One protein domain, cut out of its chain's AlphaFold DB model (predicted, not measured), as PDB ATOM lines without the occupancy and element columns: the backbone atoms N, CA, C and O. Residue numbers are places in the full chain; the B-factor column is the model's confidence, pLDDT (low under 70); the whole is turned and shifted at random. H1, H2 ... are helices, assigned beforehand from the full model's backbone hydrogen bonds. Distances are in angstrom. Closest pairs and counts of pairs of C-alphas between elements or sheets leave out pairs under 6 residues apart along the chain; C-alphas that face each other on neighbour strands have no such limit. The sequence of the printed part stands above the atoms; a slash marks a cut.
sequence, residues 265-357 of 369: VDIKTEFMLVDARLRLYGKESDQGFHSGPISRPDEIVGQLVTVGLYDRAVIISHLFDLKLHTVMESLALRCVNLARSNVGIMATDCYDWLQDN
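This is residues 265 to 357 of the 369 residues of the protein "NUP160" of Mytilus coruscus (UniProt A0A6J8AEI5). A loose-ended bundle of four helices: the hairpin of H2 and H3 makes the middle, H1 packs on one side of it and the first part of H4 on the other, with H4 running on beyond the hairpin. After H4 the printed part folds back through a loop, of which residues 342 to 349 stick out, to the short H5 near H3. There are 93 residues printed, with five named helices in the order H1, H2, H3, H4, H5 and no named strand; the class is all helix. The whole is only just compact, close to loose, with a radius of gyration of the C-alphas of 14.5 A, and is elongated, spanning 47 by 29 by 17 A.

H1, residues 265 to 283, begins with C-alpha 265 at (100.591, 3.527, -14.123) and is 27.6 A long from first to last C-alpha. H2, residues 297 to 307, measures 15.5 A. H3, residues 310 to 319, measures 14.2 A. H4, residues 325 to 340, measures 22.6 A and ends with C-alpha 340 at (90.488, -14.934, 22.575). H5, residues 352 to 356, measures 6.9 A and ends with C-alpha 356 at (95.059, 1.949, 10.312).

H1, H2, H3 and H4 form a bundle, helices side by side, and their packing is mostly aligned. H2 and H3 are the hub, touching three helices each. They form a helical hairpin at a shallow tilt of 9 degrees, opposite ways; their closest C-alphas, of Val 301 and Ala 313, are 4.9 A apart. H1 touches H2 at a shallow tilt of 32 degrees, the same way, closest at the C-alphas of Leu 280 and Leu 304, 6.7 A. With residues 269 to 276 alone H1 touches H3, closest at the C-alphas of Thr 269 and Leu 319, 6.4 A. H4 touches H2 with residues 326 to 331 alone, at a shallow tilt of 3 degrees, the same way, closest at the C-alphas of Val 305 and Val 327, 6.0 A. H3 and H4 are a helical hairpin too, at 12 degrees, with the C-alphas of Tyr 310 and Val 327 closest at 6.6 A. H1 and H4 are apart; H5 touches no helix but is near H3. Every O i to N i+4 pair is within hydrogen-bond range in H2, H3, H4 and H5, and 14 of 15 are in H1.

The C-alphas farthest apart, of Asp 266 and Gly 344, are 47.7 A apart. The printed part has no cut. The links H1 to H2 and H4 to H5 are long; H2 to H3 and H3 to H4 are tight. Mean pLDDT of the printed part is 77.8; residue 282, residues 284 to 294 and residues 342 to 350 are under 70.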
ATOM      1  N   VAL A 265     100.840   4.777 -14.854       70.88
ATOM      2  CA  VAL A 265     100.591   3.527 -14.123       70.88
ATOM      3  C   VAL A 265     101.869   2.980 -13.486       70.88
ATOM      4  O   VAL A 265     101.823   2.572 -12.324       70.88
ATOM      5  N   ASP A 266     103.006   3.067 -14.174       73.00
ATOM      6  CA  ASP A 266     104.302   2.617 -13.658       73.00
ATOM      7  C   ASP A 266     104.736   3.492 -12.478       73.00
ATOM      8  O   ASP A 266     105.042   2.987 -11.395       73.00
ATOM      9  N   ILE A 267     104.632   4.819 -12.639       74.69
ATOM     10  CA  ILE A 267     104.944   5.792 -11.578       74.69
ATOM     11  C   ILE A 267     104.048   5.569 -10.358       74.69
ATOM     12  O   ILE A 267     104.529   5.581  -9.226       74.69
ATOM     13  N   LYS A 268     102.740   5.364 -10.565       74.56
ATOM     14  CA  LYS A 268     101.790   5.098  -9.473       74.56
ATOM     15  C   LYS A 268     102.125   3.803  -8.744       74.56
ATOM     16  O   LYS A 268     102.076   3.773  -7.518       74.56
ATOM     17  N   THR A 269     102.455   2.751  -9.482       78.75
ATOM     18  CA  THR A 269     102.776   1.438  -8.915       78.75
ATOM     19  C   THR A 269     104.016   1.517  -8.033       78.75
ATOM     20  O   THR A 269     104.002   1.057  -6.890       78.75
ATOM     21  N   GLU A 270     105.059   2.195  -8.502       79.06
ATOM     22  CA  GLU A 270     106.274   2.387  -7.722       79.06
ATOM     23  C   GLU A 270     106.082   3.343  -6.534       79.06
ATOM     24  O   GLU A 270     106.537   3.060  -5.423       79.06
ATOM     25  N   PHE A 271     105.331   4.431  -6.722       82.69
ATOM     26  CA  PHE A 271     104.947   5.340  -5.641       82.69
ATOM     27  C   PHE A 271     104.280   4.594  -4.478       82.69
ATOM     28  O   PHE A 271     104.558   4.886  -3.315       82.69
ATOM     29  N   MET A 272     103.429   3.605  -4.771       82.44
ATOM     30  CA  MET A 272     102.743   2.825  -3.740       82.44
ATOM     31  C   MET A 272     103.702   1.977  -2.893       82.44
ATOM     32  O   MET A 272     103.458   1.826  -1.694       82.44
ATOM     33  N   LEU A 273     104.812   1.481  -3.457       83.25
ATOM     34  CA  LEU A 273     105.867   0.822  -2.673       83.25
ATOM     35  C   LEU A 273     106.587   1.805  -1.749       83.25
ATOM     36  O   LEU A 273     106.848   1.492  -0.587       83.25
ATOM     37  N   VAL A 274     106.893   3.001  -2.254       81.69
ATOM     38  CA  VAL A 274     107.566   4.049  -1.479       81.69
ATOM     39  C   VAL A 274     106.677   4.523  -0.327       81.69
ATOM     40  O   VAL A 274     107.142   4.585   0.808       81.69
ATOM     41  N   ASP A 275     105.393   4.796  -0.582       83.38
ATOM     42  CA  ASP A 275     104.407   5.159   0.451       83.38
ATOM     43  C   ASP A 275     104.312   4.076   1.533       83.38
ATOM     44  O   ASP A 275     104.364   4.381   2.725       83.38
ATOM     45  N   ALA A 276     104.241   2.805   1.134       83.62
ATOM     46  CA  ALA A 276     104.198   1.691   2.073       83.62
ATOM     47  C   ALA A 276     105.443   1.624   2.963       83.62
ATOM     48  O   ALA A 276     105.327   1.501   4.184       83.62
ATOM     49  N   ARG A 277     106.628   1.780   2.369       80.81
ATOM     50  CA  ARG A 277     107.901   1.819   3.094       80.81
ATOM     51  C   ARG A 277     107.966   2.981   4.091       80.81
ATOM     52  O   ARG A 277     108.395   2.795   5.226       80.81
ATOM     53  N   LEU A 278     107.510   4.171   3.696       78.06
ATOM     54  CA  LEU A 278     107.460   5.341   4.581       78.06
ATOM     55  C   LEU A 278     106.508   5.125   5.768       78.06
ATOM     56  O   LEU A 278     106.815   5.535   6.887       78.06
ATOM     57  N   ARG A 279     105.369   4.454   5.550       79.69
ATOM     58  CA  ARG A 279     104.401   4.132   6.614       79.69
ATOM     59  C   ARG A 279     104.929   3.104   7.606       79.69
ATOM     60  O   ARG A 279     104.665   3.244   8.797       79.69
ATOM     61  N   LEU A 280     105.671   2.103   7.132       79.81
ATOM     62  CA  LEU A 280     106.315   1.110   7.994       79.81
ATOM     63  C   LEU A 280     107.261   1.769   8.998       79.81
ATOM     64  O   LEU A 280     107.187   1.489  10.190       79.81
ATOM     65  N   TYR A 281     108.054   2.740   8.549       73.31
ATOM     66  CA  TYR A 281     108.914   3.505   9.449       73.31
ATOM     67  C   TYR A 281     108.130   4.293  10.505       73.31
ATOM     68  O   TYR A 281     108.560   4.390  11.646       73.31
ATOM     69  N   GLY A 282     106.968   4.856  10.158       69.56
ATOM     70  CA  GLY A 282     106.128   5.570  11.128       69.56
ATOM     71  C   GLY A 282     105.622   4.689  12.280       69.56
ATOM     72  O   GLY A 282     105.195   5.215  13.305       69.56
ATOM     73  N   LYS A 283     105.665   3.362  12.112       71.25
ATOM     74  CA  LYS A 283     105.195   2.349  13.064       71.25
ATOM     75  C   LYS A 283     106.326   1.629  13.805       71.25
ATOM     76  O   LYS A 283     106.101   1.151  14.915       71.25
ATOM     77  N   GLU A 284     107.509   1.526  13.209       65.56
ATOM     78  CA  GLU A 284     108.670   0.866  13.807       65.56
ATOM     79  C   GLU A 284     109.534   1.876  14.575       65.56
ATOM     80  O   GLU A 284     109.956   2.901  14.050       65.56
ATOM     81  N   SER A 285     109.826   1.589  15.845       55.50
ATOM     82  CA  SER A 285     110.636   2.457  16.711       55.50
ATOM     83  C   SER A 285     112.125   2.501  16.342       55.50
ATOM     84  O   SER A 285     112.861   3.310  16.908       55.50
ATOM     85  N   ASP A 286     112.585   1.635  15.434       53.12
ATOM     86  CA  ASP A 286     114.004   1.413  15.163       53.12
ATOM     87  C   ASP A 286     114.431   2.045  13.826       53.12
ATOM     88  O   ASP A 286     114.132   1.561  12.735       53.12
ATOM     89  N   GLN A 287     115.132   3.177  13.909       52.66
ATOM     90  CA  GLN A 287     115.432   4.046  12.761       52.66
ATOM     91  C   GLN A 287     116.507   3.486  11.806       52.66
ATOM     92  O   GLN A 287     116.726   4.038  10.727       52.66
ATOM     93  N   GLY A 288     117.197   2.404  12.188       51.34
ATOM     94  CA  GLY A 288     118.375   1.886  11.480       51.34
ATOM     95  C   GLY A 288     118.096   0.934  10.312       51.34
ATOM     96  O   GLY A 288     118.981   0.729   9.483       51.34
ATOM     97  N   PHE A 289     116.894   0.358  10.210       51.31
ATOM     98  CA  PHE A 289     116.616  -0.748   9.278       51.31
ATOM     99  C   PHE A 289     116.299  -0.322   7.835       51.31
ATOM    100  O   PHE A 289     116.301  -1.148   6.925       51.31
ATOM    101  N   HIS A 290     116.064   0.971   7.596       55.56
ATOM    102  CA  HIS A 290     115.446   1.453   6.353       55.56
ATOM    103  C   HIS A 290     116.354   2.339   5.483       55.56
ATOM    104  O   HIS A 290     115.856   3.033   4.599       55.56
ATOM    105  N   SER A 291     117.679   2.319   5.683       53.34
ATOM    106  CA  SER A 291     118.633   3.111   4.873       53.34
ATOM    107  C   SER A 291     119.076   2.445   3.556       53.34
ATOM    108  O   SER A 291     119.864   3.023   2.811       53.34
ATOM    109  N   GLY A 292     118.566   1.246   3.246       55.75
ATOM    110  CA  GLY A 292     118.913   0.485   2.039       55.75
ATOM    111  C   GLY A 292     118.103   0.839   0.775       55.75
ATOM    112  O   GLY A 292     117.185   1.665   0.835       55.75
ATOM    113  N   PRO A 293     118.395   0.195  -0.372       58.22
ATOM    114  CA  PRO A 293     117.548   0.261  -1.570       58.22
ATOM    115  C   PRO A 293     116.099  -0.161  -1.262       58.22
ATOM    116  O   PRO A 293     115.842  -0.797  -0.240       58.22
ATOM    117  N   ILE A 294     115.145   0.233  -2.115       64.12
ATOM    118  CA  ILE A 294     113.730  -0.147  -1.956       64.12
ATOM    119  C   ILE A 294     113.637  -1.680  -1.895       64.12
ATOM    120  O   ILE A 294     114.068  -2.366  -2.822       64.12
ATOM    121  N   SER A 295     113.117  -2.196  -0.779       71.25
ATOM    122  CA  SER A 295     112.892  -3.627  -0.562       71.25
ATOM    123  C   SER A 295     111.922  -4.191  -1.593       71.25
ATOM    124  O   SER A 295     111.078  -3.472  -2.137       71.25
ATOM    125  N   ARG A 296     112.034  -5.492  -1.863       81.25
ATOM    126  CA  ARG A 296     111.185  -6.136  -2.869       81.25
ATOM    127  C   ARG A 296     109.708  -6.067  -2.437       81.25
ATOM    128  O   ARG A 296     109.430  -6.060  -1.234       81.25
ATOM    129  N   PRO A 297     108.750  -6.040  -3.381       85.12
ATOM    130  CA  PRO A 297     107.325  -5.966  -3.053       85.12
ATOM    131  C   PRO A 297     106.861  -7.035  -2.050       85.12
ATOM    132  O   PRO A 297     106.071  -6.740  -1.157       85.12
ATOM    133  N   ASP A 298     107.386  -8.256  -2.150       87.12
ATOM    134  CA  ASP A 298     107.095  -9.373  -1.249       87.12
ATOM    135  C   ASP A 298     107.629  -9.159   0.177       87.12
ATOM    136  O   ASP A 298     106.929  -9.457   1.148       87.12
ATOM    137  N   GLU A 299     108.819  -8.569   0.319       87.12
ATOM    138  CA  GLU A 299     109.392  -8.198   1.619       87.12
ATOM    139  C   GLU A 299     108.561  -7.098   2.293       87.12
ATOM    140  O   GLU A 299     108.220  -7.216   3.474       87.12
ATOM    141  N   ILE A 300     108.169  -6.068   1.532       87.06
ATOM    142  CA  ILE A 300     107.304  -4.981   2.015       87.06
ATOM    143  C   ILE A 300     105.948  -5.535   2.465       87.06
ATOM    144  O   ILE A 300     105.462  -5.171   3.536       87.06
ATOM    145  N   VAL A 301     105.341  -6.453   1.702       90.75
ATOM    146  CA  VAL A 301     104.090  -7.121   2.105       90.75
ATOM    147  C   VAL A 301     104.273  -7.879   3.423       90.75
ATOM    148  O   VAL A 301     103.436  -7.743   4.317       90.75
ATOM    149  N   GLY A 302     105.372  -8.619   3.592       89.12
ATOM    150  CA  GLY A 302     105.681  -9.312   4.848       89.12
ATOM    151  C   GLY A 302     105.812  -8.367   6.051       89.12
ATOM    152  O   GLY A 302     105.258  -8.636   7.123       89.12
ATOM    153  N   GLN A 303     106.480  -7.226   5.872       88.25
ATOM    154  CA  GLN A 303     106.613  -6.195   6.907       88.25
ATOM    155  C   GLN A 303     105.261  -5.551   7.251       88.25
ATOM    156  O   GLN A 303     104.899  -5.458   8.424       88.25
ATOM    157  N   LEU A 304     104.463  -5.179   6.242       89.62
ATOM    158  CA  LEU A 304     103.127  -4.601   6.441       89.62
ATOM    159  C   LEU A 304     102.222  -5.540   7.231       89.62
ATOM    160  O   LEU A 304     101.540  -5.113   8.160       89.62
ATOM    161  N   VAL A 305     102.256  -6.829   6.899       91.50
ATOM    162  CA  VAL A 305     101.508  -7.868   7.605       91.50
ATOM    163  C   VAL A 305     101.951  -7.996   9.067       91.50
ATOM    164  O   VAL A 305     101.105  -8.167   9.944       91.50
ATOM    165  N   THR A 306     103.250  -7.873   9.346       88.06
ATOM    166  CA  THR A 306     103.807  -7.939  10.710       88.06
ATOM    167  C   THR A 306     103.327  -6.768  11.573       88.06
ATOM    168  O   THR A 306     102.925  -6.952  12.723       88.06
ATOM    169  N   VAL A 307     103.295  -5.566  10.995       86.31
ATOM    170  CA  VAL A 307     102.855  -4.327  11.662       86.31
ATOM    171  C   VAL A 307     101.319  -4.196  11.708       86.31
ATOM    172  O   VAL A 307     100.773  -3.403  12.476       86.31
ATOM    173  N   GLY A 308     100.603  -5.018  10.937       87.12
ATOM    174  CA  GLY A 308      99.143  -5.049  10.885       87.12
ATOM    175  C   GLY A 308      98.525  -4.044   9.911       87.12
ATOM    176  O   GLY A 308      97.384  -3.652  10.114       87.12
ATOM    177  N   LEU A 309      99.246  -3.621   8.868       87.50
ATOM    178  CA  LEU A 309      98.780  -2.746   7.780       87.50
ATOM    179  C   LEU A 309      98.273  -3.573   6.578       87.50
ATOM    180  O   LEU A 309      98.830  -3.532   5.477       87.50
ATOM    181  N   TYR A 310      97.225  -4.361   6.802       89.75
ATOM    182  CA  TYR A 310      96.655  -5.315   5.851       89.75
ATOM    183  C   TYR A 310      96.082  -4.688   4.570       89.75
ATOM    184  O   TYR A 310      96.342  -5.226   3.498       89.75
ATOM    185  N   ASP A 311      95.384  -3.550   4.621       88.25
ATOM    186  CA  ASP A 311      94.825  -2.884   3.428       88.25
ATOM    187  C   ASP A 311      95.918  -2.577   2.402       88.25
ATOM    188  O   ASP A 311      95.804  -2.872   1.211       88.25
ATOM    189  N   ARG A 312      97.030  -2.012   2.882       87.31
ATOM    190  CA  ARG A 312      98.190  -1.692   2.048       87.31
ATOM    191  C   ARG A 312      98.878  -2.955   1.549       87.31
ATOM    192  O   ARG A 312      99.260  -2.994   0.383       87.31
ATOM    193  N   ALA A 313      98.978  -3.992   2.382       90.12
ATOM    194  CA  ALA A 313      99.519  -5.284   1.967       90.12
ATOM    195  C   ALA A 313      98.689  -5.909   0.830       90.12
ATOM    196  O   ALA A 313      99.261  -6.421  -0.134       90.12
ATOM    197  N   VAL A 314      97.355  -5.814   0.893       90.06
ATOM    198  CA  VAL A 314      96.448  -6.263  -0.175       90.06
ATOM    199  C   VAL A 314      96.654  -5.440  -1.445       90.06
ATOM    200  O   VAL A 314      96.791  -6.029  -2.516       90.06
ATOM    201  N   ILE A 315      96.707  -4.106  -1.343       86.38
ATOM    202  CA  ILE A 315      96.895  -3.223  -2.504       86.38
ATOM    203  C   ILE A 315      98.220  -3.525  -3.214       86.38
ATOM    204  O   ILE A 315      98.222  -3.732  -4.423       86.38
ATOM    205  N   ILE A 316      99.333  -3.614  -2.481       87.31
ATOM    206  CA  ILE A 316     100.643  -3.948  -3.065       87.31
ATOM    207  C   ILE A 316     100.622  -5.352  -3.665       87.31
ATOM    208  O   ILE A 316     101.123  -5.547  -4.766       87.31
ATOM    209  N   SER A 317      99.991  -6.321  -2.996       89.94
ATOM    210  CA  SER A 317      99.885  -7.675  -3.547       89.94
ATOM    211  C   SER A 317      99.160  -7.691  -4.893       89.94
ATOM    212  O   SER A 317      99.588  -8.396  -5.794       89.94
ATOM    213  N   HIS A 318      98.113  -6.882  -5.070       87.94
ATOM    214  CA  HIS A 318      97.430  -6.770  -6.363       87.94
ATOM    215  C   HIS A 318      98.275  -6.038  -7.411       87.94
ATOM    216  O   HIS A 318      98.331  -6.482  -8.553       87.94
ATOM    217  N   LEU A 319      98.939  -4.940  -7.034       83.19
ATOM    218  CA  LEU A 319      99.768  -4.149  -7.953       83.19
ATOM    219  C   LEU A 319     100.968  -4.935  -8.509       83.19
ATOM    220  O   LEU A 319     101.414  -4.649  -9.614       83.19
ATOM    221  N   PHE A 320     101.475  -5.916  -7.758       85.69
ATOM    222  CA  PHE A 320     102.659  -6.708  -8.115       85.69
ATOM    223  C   PHE A 320     102.364  -8.198  -8.353       85.69
ATOM    224  O   PHE A 320     103.292  -9.003  -8.354       85.69
ATOM    225  N   ASP A 321     101.091  -8.569  -8.531       87.81
ATOM    226  CA  ASP A 321     100.642  -9.954  -8.761       87.81
ATOM    227  C   ASP A 321     101.192 -10.971  -7.731       87.81
ATOM    228  O   ASP A 321     101.646 -12.074  -8.040       87.81
ATOM    229  N   LEU A 322     101.186 -10.583  -6.453       91.12
ATOM    230  CA  LEU A 322     101.632 -11.419  -5.341       91.12
ATOM    231  C   LEU A 322     100.470 -12.210  -4.737       91.12
ATOM    232  O   LEU A 322      99.328 -11.758  -4.638       91.12
ATOM    233  N   LYS A 323     100.786 -13.400  -4.223       92.25
ATOM    234  CA  LYS A 323      99.805 -14.253  -3.543       92.25
ATOM    235  C   LYS A 323      99.380 -13.643  -2.206       92.25
ATOM    236  O   LYS A 323     100.200 -13.442  -1.317       92.25
ATOM    237  N   LEU A 324      98.071 -13.512  -2.002       92.25
ATOM    238  CA  LEU A 324      97.471 -12.997  -0.763       92.25
ATOM    239  C   LEU A 324      97.546 -13.954   0.443       92.25
ATOM    240  O   LEU A 324      97.074 -13.599   1.520       92.25
ATOM    241  N   HIS A 325      98.107 -15.158   0.288       91.94
ATOM    242  CA  HIS A 325      98.094 -16.203   1.322       91.94
ATOM    243  C   HIS A 325      98.619 -15.695   2.672       91.94
ATOM    244  O   HIS A 325      97.908 -15.761   3.669       91.94
ATOM    245  N   THR A 326      99.821 -15.111   2.685       88.50
ATOM    246  CA  THR A 326     100.467 -14.588   3.900       88.50
ATOM    247  C   THR A 326      99.649 -13.477   4.564       88.50
ATOM    248  O   THR A 326      99.592 -13.386   5.790       88.50
ATOM    249  N   VAL A 327      98.979 -12.646   3.759       92.44
ATOM    250  CA  VAL A 327      98.131 -11.553   4.249       92.44
ATOM    251  C   VAL A 327      96.897 -12.118   4.950       92.44
ATOM    252  O   VAL A 327      96.614 -11.747   6.089       92.44
ATOM    253  N   MET A 328      96.196 -13.048   4.297       93.75
ATOM    254  CA  MET A 328      94.968 -13.653   4.818       93.75
ATOM    255  C   MET A 328      95.230 -14.523   6.047       93.75
ATOM    256  O   MET A 328      94.464 -14.472   7.005       93.75
ATOM    257  N   GLU A 329      96.323 -15.285   6.048       92.81
ATOM    258  CA  GLU A 329      96.720 -16.136   7.169       92.81
ATOM    259  C   GLU A 329      97.025 -15.312   8.426       92.81
ATOM    260  O   GLU A 329      96.484 -15.586   9.500       92.81
ATOM    261  N   SER A 330      97.826 -14.251   8.293       92.94
ATOM    262  CA  SER A 330      98.149 -13.372   9.421       92.94
ATOM    263  C   SER A 330      96.935 -12.578   9.907       92.94
ATOM    264  O   SER A 330      96.721 -12.464  11.117       92.94
ATOM    265  N   LEU A 331      96.097 -12.078   8.992       90.44
ATOM    266  CA  LEU A 331      94.852 -11.399   9.351       90.44
ATOM    267  C   LEU A 331      93.924 -12.333  10.141       90.44
ATOM    268  O   LEU A 331      93.428 -11.959  11.203       90.44
ATOM    269  N   ALA A 332      93.734 -13.567   9.663       91.62
ATOM    270  CA  ALA A 332      92.931 -14.573  10.350       91.62
ATOM    271  C   ALA A 332      93.485 -14.878  11.750       91.62
ATOM    272  O   ALA A 332      92.724 -14.894  12.721       91.62
ATOM    273  N   LEU A 333      94.805 -15.050  11.881       88.44
ATOM    274  CA  LEU A 333      95.458 -15.277  13.169       88.44
ATOM    275  C   LEU A 333      95.241 -14.105  14.138       88.44
ATOM    276  O   LEU A 333      94.907 -14.324  15.305       88.44
ATOM    277  N   ARG A 334      95.376 -12.859  13.668       85.50
ATOM    278  CA  ARG A 334      95.167 -11.660  14.493       85.50
ATOM    279  C   ARG A 334      93.708 -11.531  14.947       85.50
ATOM    280  O   ARG A 334      93.472 -11.240  16.118       85.50
ATOM    281  N   CYS A 335      92.745 -11.837  14.076       85.81
ATOM    282  CA  CYS A 335      91.320 -11.900  14.421       85.81
ATOM    283  C   CYS A 335      91.017 -12.979  15.472       85.81
ATOM    284  O   CYS A 335      90.288 -12.720  16.430       85.81
ATOM    285  N   VAL A 336      91.599 -14.176  15.337       87.81
ATOM    286  CA  VAL A 336      91.451 -15.257  16.327       87.81
ATOM    287  C   VAL A 336      92.035 -14.843  17.677       87.81
ATOM    288  O   VAL A 336      91.408 -15.074  18.709       87.81
ATOM    289  N   ASN A 337      93.207 -14.209  17.691       84.25
ATOM    290  CA  ASN A 337      93.821 -13.717  18.924       84.25
ATOM    291  C   ASN A 337      92.961 -12.638  19.590       84.25
ATOM    292  O   ASN A 337      92.734 -12.707  20.795       84.25
ATOM    293  N   LEU A 338      92.413 -11.701  18.809       81.69
ATOM    294  CA  LEU A 338      91.493 -10.680  19.308       81.69
ATOM    295  C   LEU A 338      90.238 -11.302  19.938       81.69
ATOM    296  O   LEU A 338      89.837 -10.901  21.024       81.69
ATOM    297  N   ALA A 339      89.659 -12.327  19.304       80.69
ATOM    298  CA  ALA A 339      88.494 -13.037  19.831       80.69
ATOM    299  C   ALA A 339      88.785 -13.814  21.133       80.69
ATOM    300  O   ALA A 339      87.869 -14.081  21.909       80.69
ATOM    301  N   ARG A 340      90.048 -14.198  21.373       80.00
ATOM    302  CA  ARG A 340      90.488 -14.934  22.575       80.00
ATOM    303  C   ARG A 340      90.899 -14.013  23.725       80.00
ATOM    304  O   ARG A 340      90.842 -14.437  24.879       80.00
ATOM    305  N   SER A 341      91.303 -12.781  23.428       71.94
ATOM    306  CA  SER A 341      91.647 -11.763  24.420       71.94
ATOM    307  C   SER A 341      90.384 -11.271  25.132       71.94
ATOM    308  O   SER A 341      89.622 -10.467  24.606       71.94
ATOM    309  N   ASN A 342      90.139 -11.774  26.342       59.09
ATOM    310  CA  ASN A 342      88.988 -11.398  27.165       59.09
ATOM    311  C   ASN A 342      89.123  -9.920  27.597       59.09
ATOM    312  O   ASN A 342      89.987  -9.587  28.409       59.09
ATOM    313  N   VAL A 343      88.330  -9.017  27.009       60.91
ATOM    314  CA  VAL A 343      88.521  -7.556  27.106       60.91
ATOM    315  C   VAL A 343      88.142  -7.029  28.498       60.91
ATOM    316  O   VAL A 343      86.995  -6.674  28.760       60.91
ATOM    317  N   GLY A 344      89.133  -6.947  29.390       55.66
ATOM    318  CA  GLY A 344      89.074  -6.231  30.663       55.66
ATOM    319  C   GLY A 344      90.155  -5.145  30.742       55.66
ATOM    320  O   GLY A 344      91.332  -5.447  30.893       55.66
ATOM    321  N   ILE A 345      89.733  -3.878  30.666       50.88
ATOM    322  CA  ILE A 345      90.420  -2.646  31.127       50.88
ATOM    323  C   ILE A 345      91.688  -2.174  30.359       50.88
ATOM    324  O   ILE A 345      92.084  -1.030  30.536       50.88
ATOM    325  N   MET A 346      92.246  -2.922  29.399       50.09
ATOM    326  CA  MET A 346      93.344  -2.442  28.515       50.09
ATOM    327  C   MET A 346      92.959  -2.518  27.024       50.09
ATOM    328  O   MET A 346      93.644  -3.126  26.208       50.09
ATOM    329  N   ALA A 347      91.776  -1.999  26.682       54.56
ATOM    330  CA  ALA A 347      91.111  -2.277  25.406       54.56
ATOM    331  C   ALA A 347      91.540  -1.388  24.228       54.56
ATOM    332  O   ALA A 347      91.253  -1.759  23.100       54.56
ATOM    333  N   THR A 348      92.178  -0.239  24.438       53.69
ATOM    334  CA  THR A 348      92.495   0.694  23.339       53.69
ATOM    335  C   THR A 348      93.503   0.095  22.354       53.69
ATOM    336  O   THR A 348      93.189  -0.045  21.175       53.69
ATOM    337  N   ASP A 349      94.614  -0.442  22.853       57.50
ATOM    338  CA  ASP A 349      95.745  -0.864  22.015       57.50
ATOM    339  C   ASP A 349      95.448  -2.114  21.153       57.50
ATOM    340  O   ASP A 349      96.087  -2.365  20.130       57.50
ATOM    341  N   CYS A 350      94.447  -2.922  21.532       60.78
ATOM    342  CA  CYS A 350      94.075  -4.144  20.803       60.78
ATOM    343  C   CYS A 350      93.324  -3.874  19.486       60.78
ATOM    344  O   CYS A 350      93.317  -4.741  18.606       60.78
ATOM    345  N   TYR A 351      92.702  -2.698  19.339       71.50
ATOM    346  CA  TYR A 351      91.912  -2.325  18.157       71.50
ATOM    347  C   TYR A 351      92.591  -1.272  17.273       71.50
ATOM    348  O   TYR A 351      92.107  -1.038  16.168       71.50
ATOM    349  N   ASP A 352      93.713  -0.683  17.698       73.75
ATOM    350  CA  ASP A 352      94.403   0.389  16.963       73.75
ATOM    351  C   ASP A 352      94.705   0.015  15.507       73.75
ATOM    352  O   ASP A 352      94.457   0.796  14.592       73.75
ATOM    353  N   TRP A 353      95.124  -1.229  15.266       77.44
ATOM    354  CA  TRP A 353      95.411  -1.709  13.913       77.44
ATOM    355  C   TRP A 353      94.203  -1.638  12.971       77.44
ATOM    356  O   TRP A 353      94.386  -1.446  11.776       77.44
ATOM    357  N   LEU A 354      92.966  -1.769  13.464       78.50
ATOM    358  CA  LEU A 354      91.774  -1.645  12.616       78.50
ATOM    359  C   LEU A 354      91.589  -0.208  12.126       78.50
ATOM    360  O   LEU A 354      91.122  -0.010  11.008       78.50
ATOM    361  N   GLN A 355      91.980   0.788  12.926       77.12
ATOM    362  CA  GLN A 355      91.921   2.192  12.512       77.12
ATOM    363  C   GLN A 355      92.904   2.478  11.373       77.12
ATOM    364  O   GLN A 355      92.586   3.242  10.463       77.12
ATOM    365  N   ASP A 356      94.062   1.816  11.377       73.44
ATOM    366  CA  ASP A 356      95.059   1.949  10.312       73.44
ATOM    367  C   ASP A 356      94.656   1.259   8.994       73.44
ATOM    368  O   ASP A 356      95.249   1.539   7.950       73.44
ATOM    369  N   ASN A 357      93.644   0.383   9.030       77.81
ATOM    370  CA  ASN A 357      93.087  -0.354   7.884       77.81
ATOM    371  C   ASN A 357      91.697   0.160   7.486       77.81
ATOM    372  O   ASN A 357      90.766  -0.611   7.269       77.81
TER     373      ASN A 357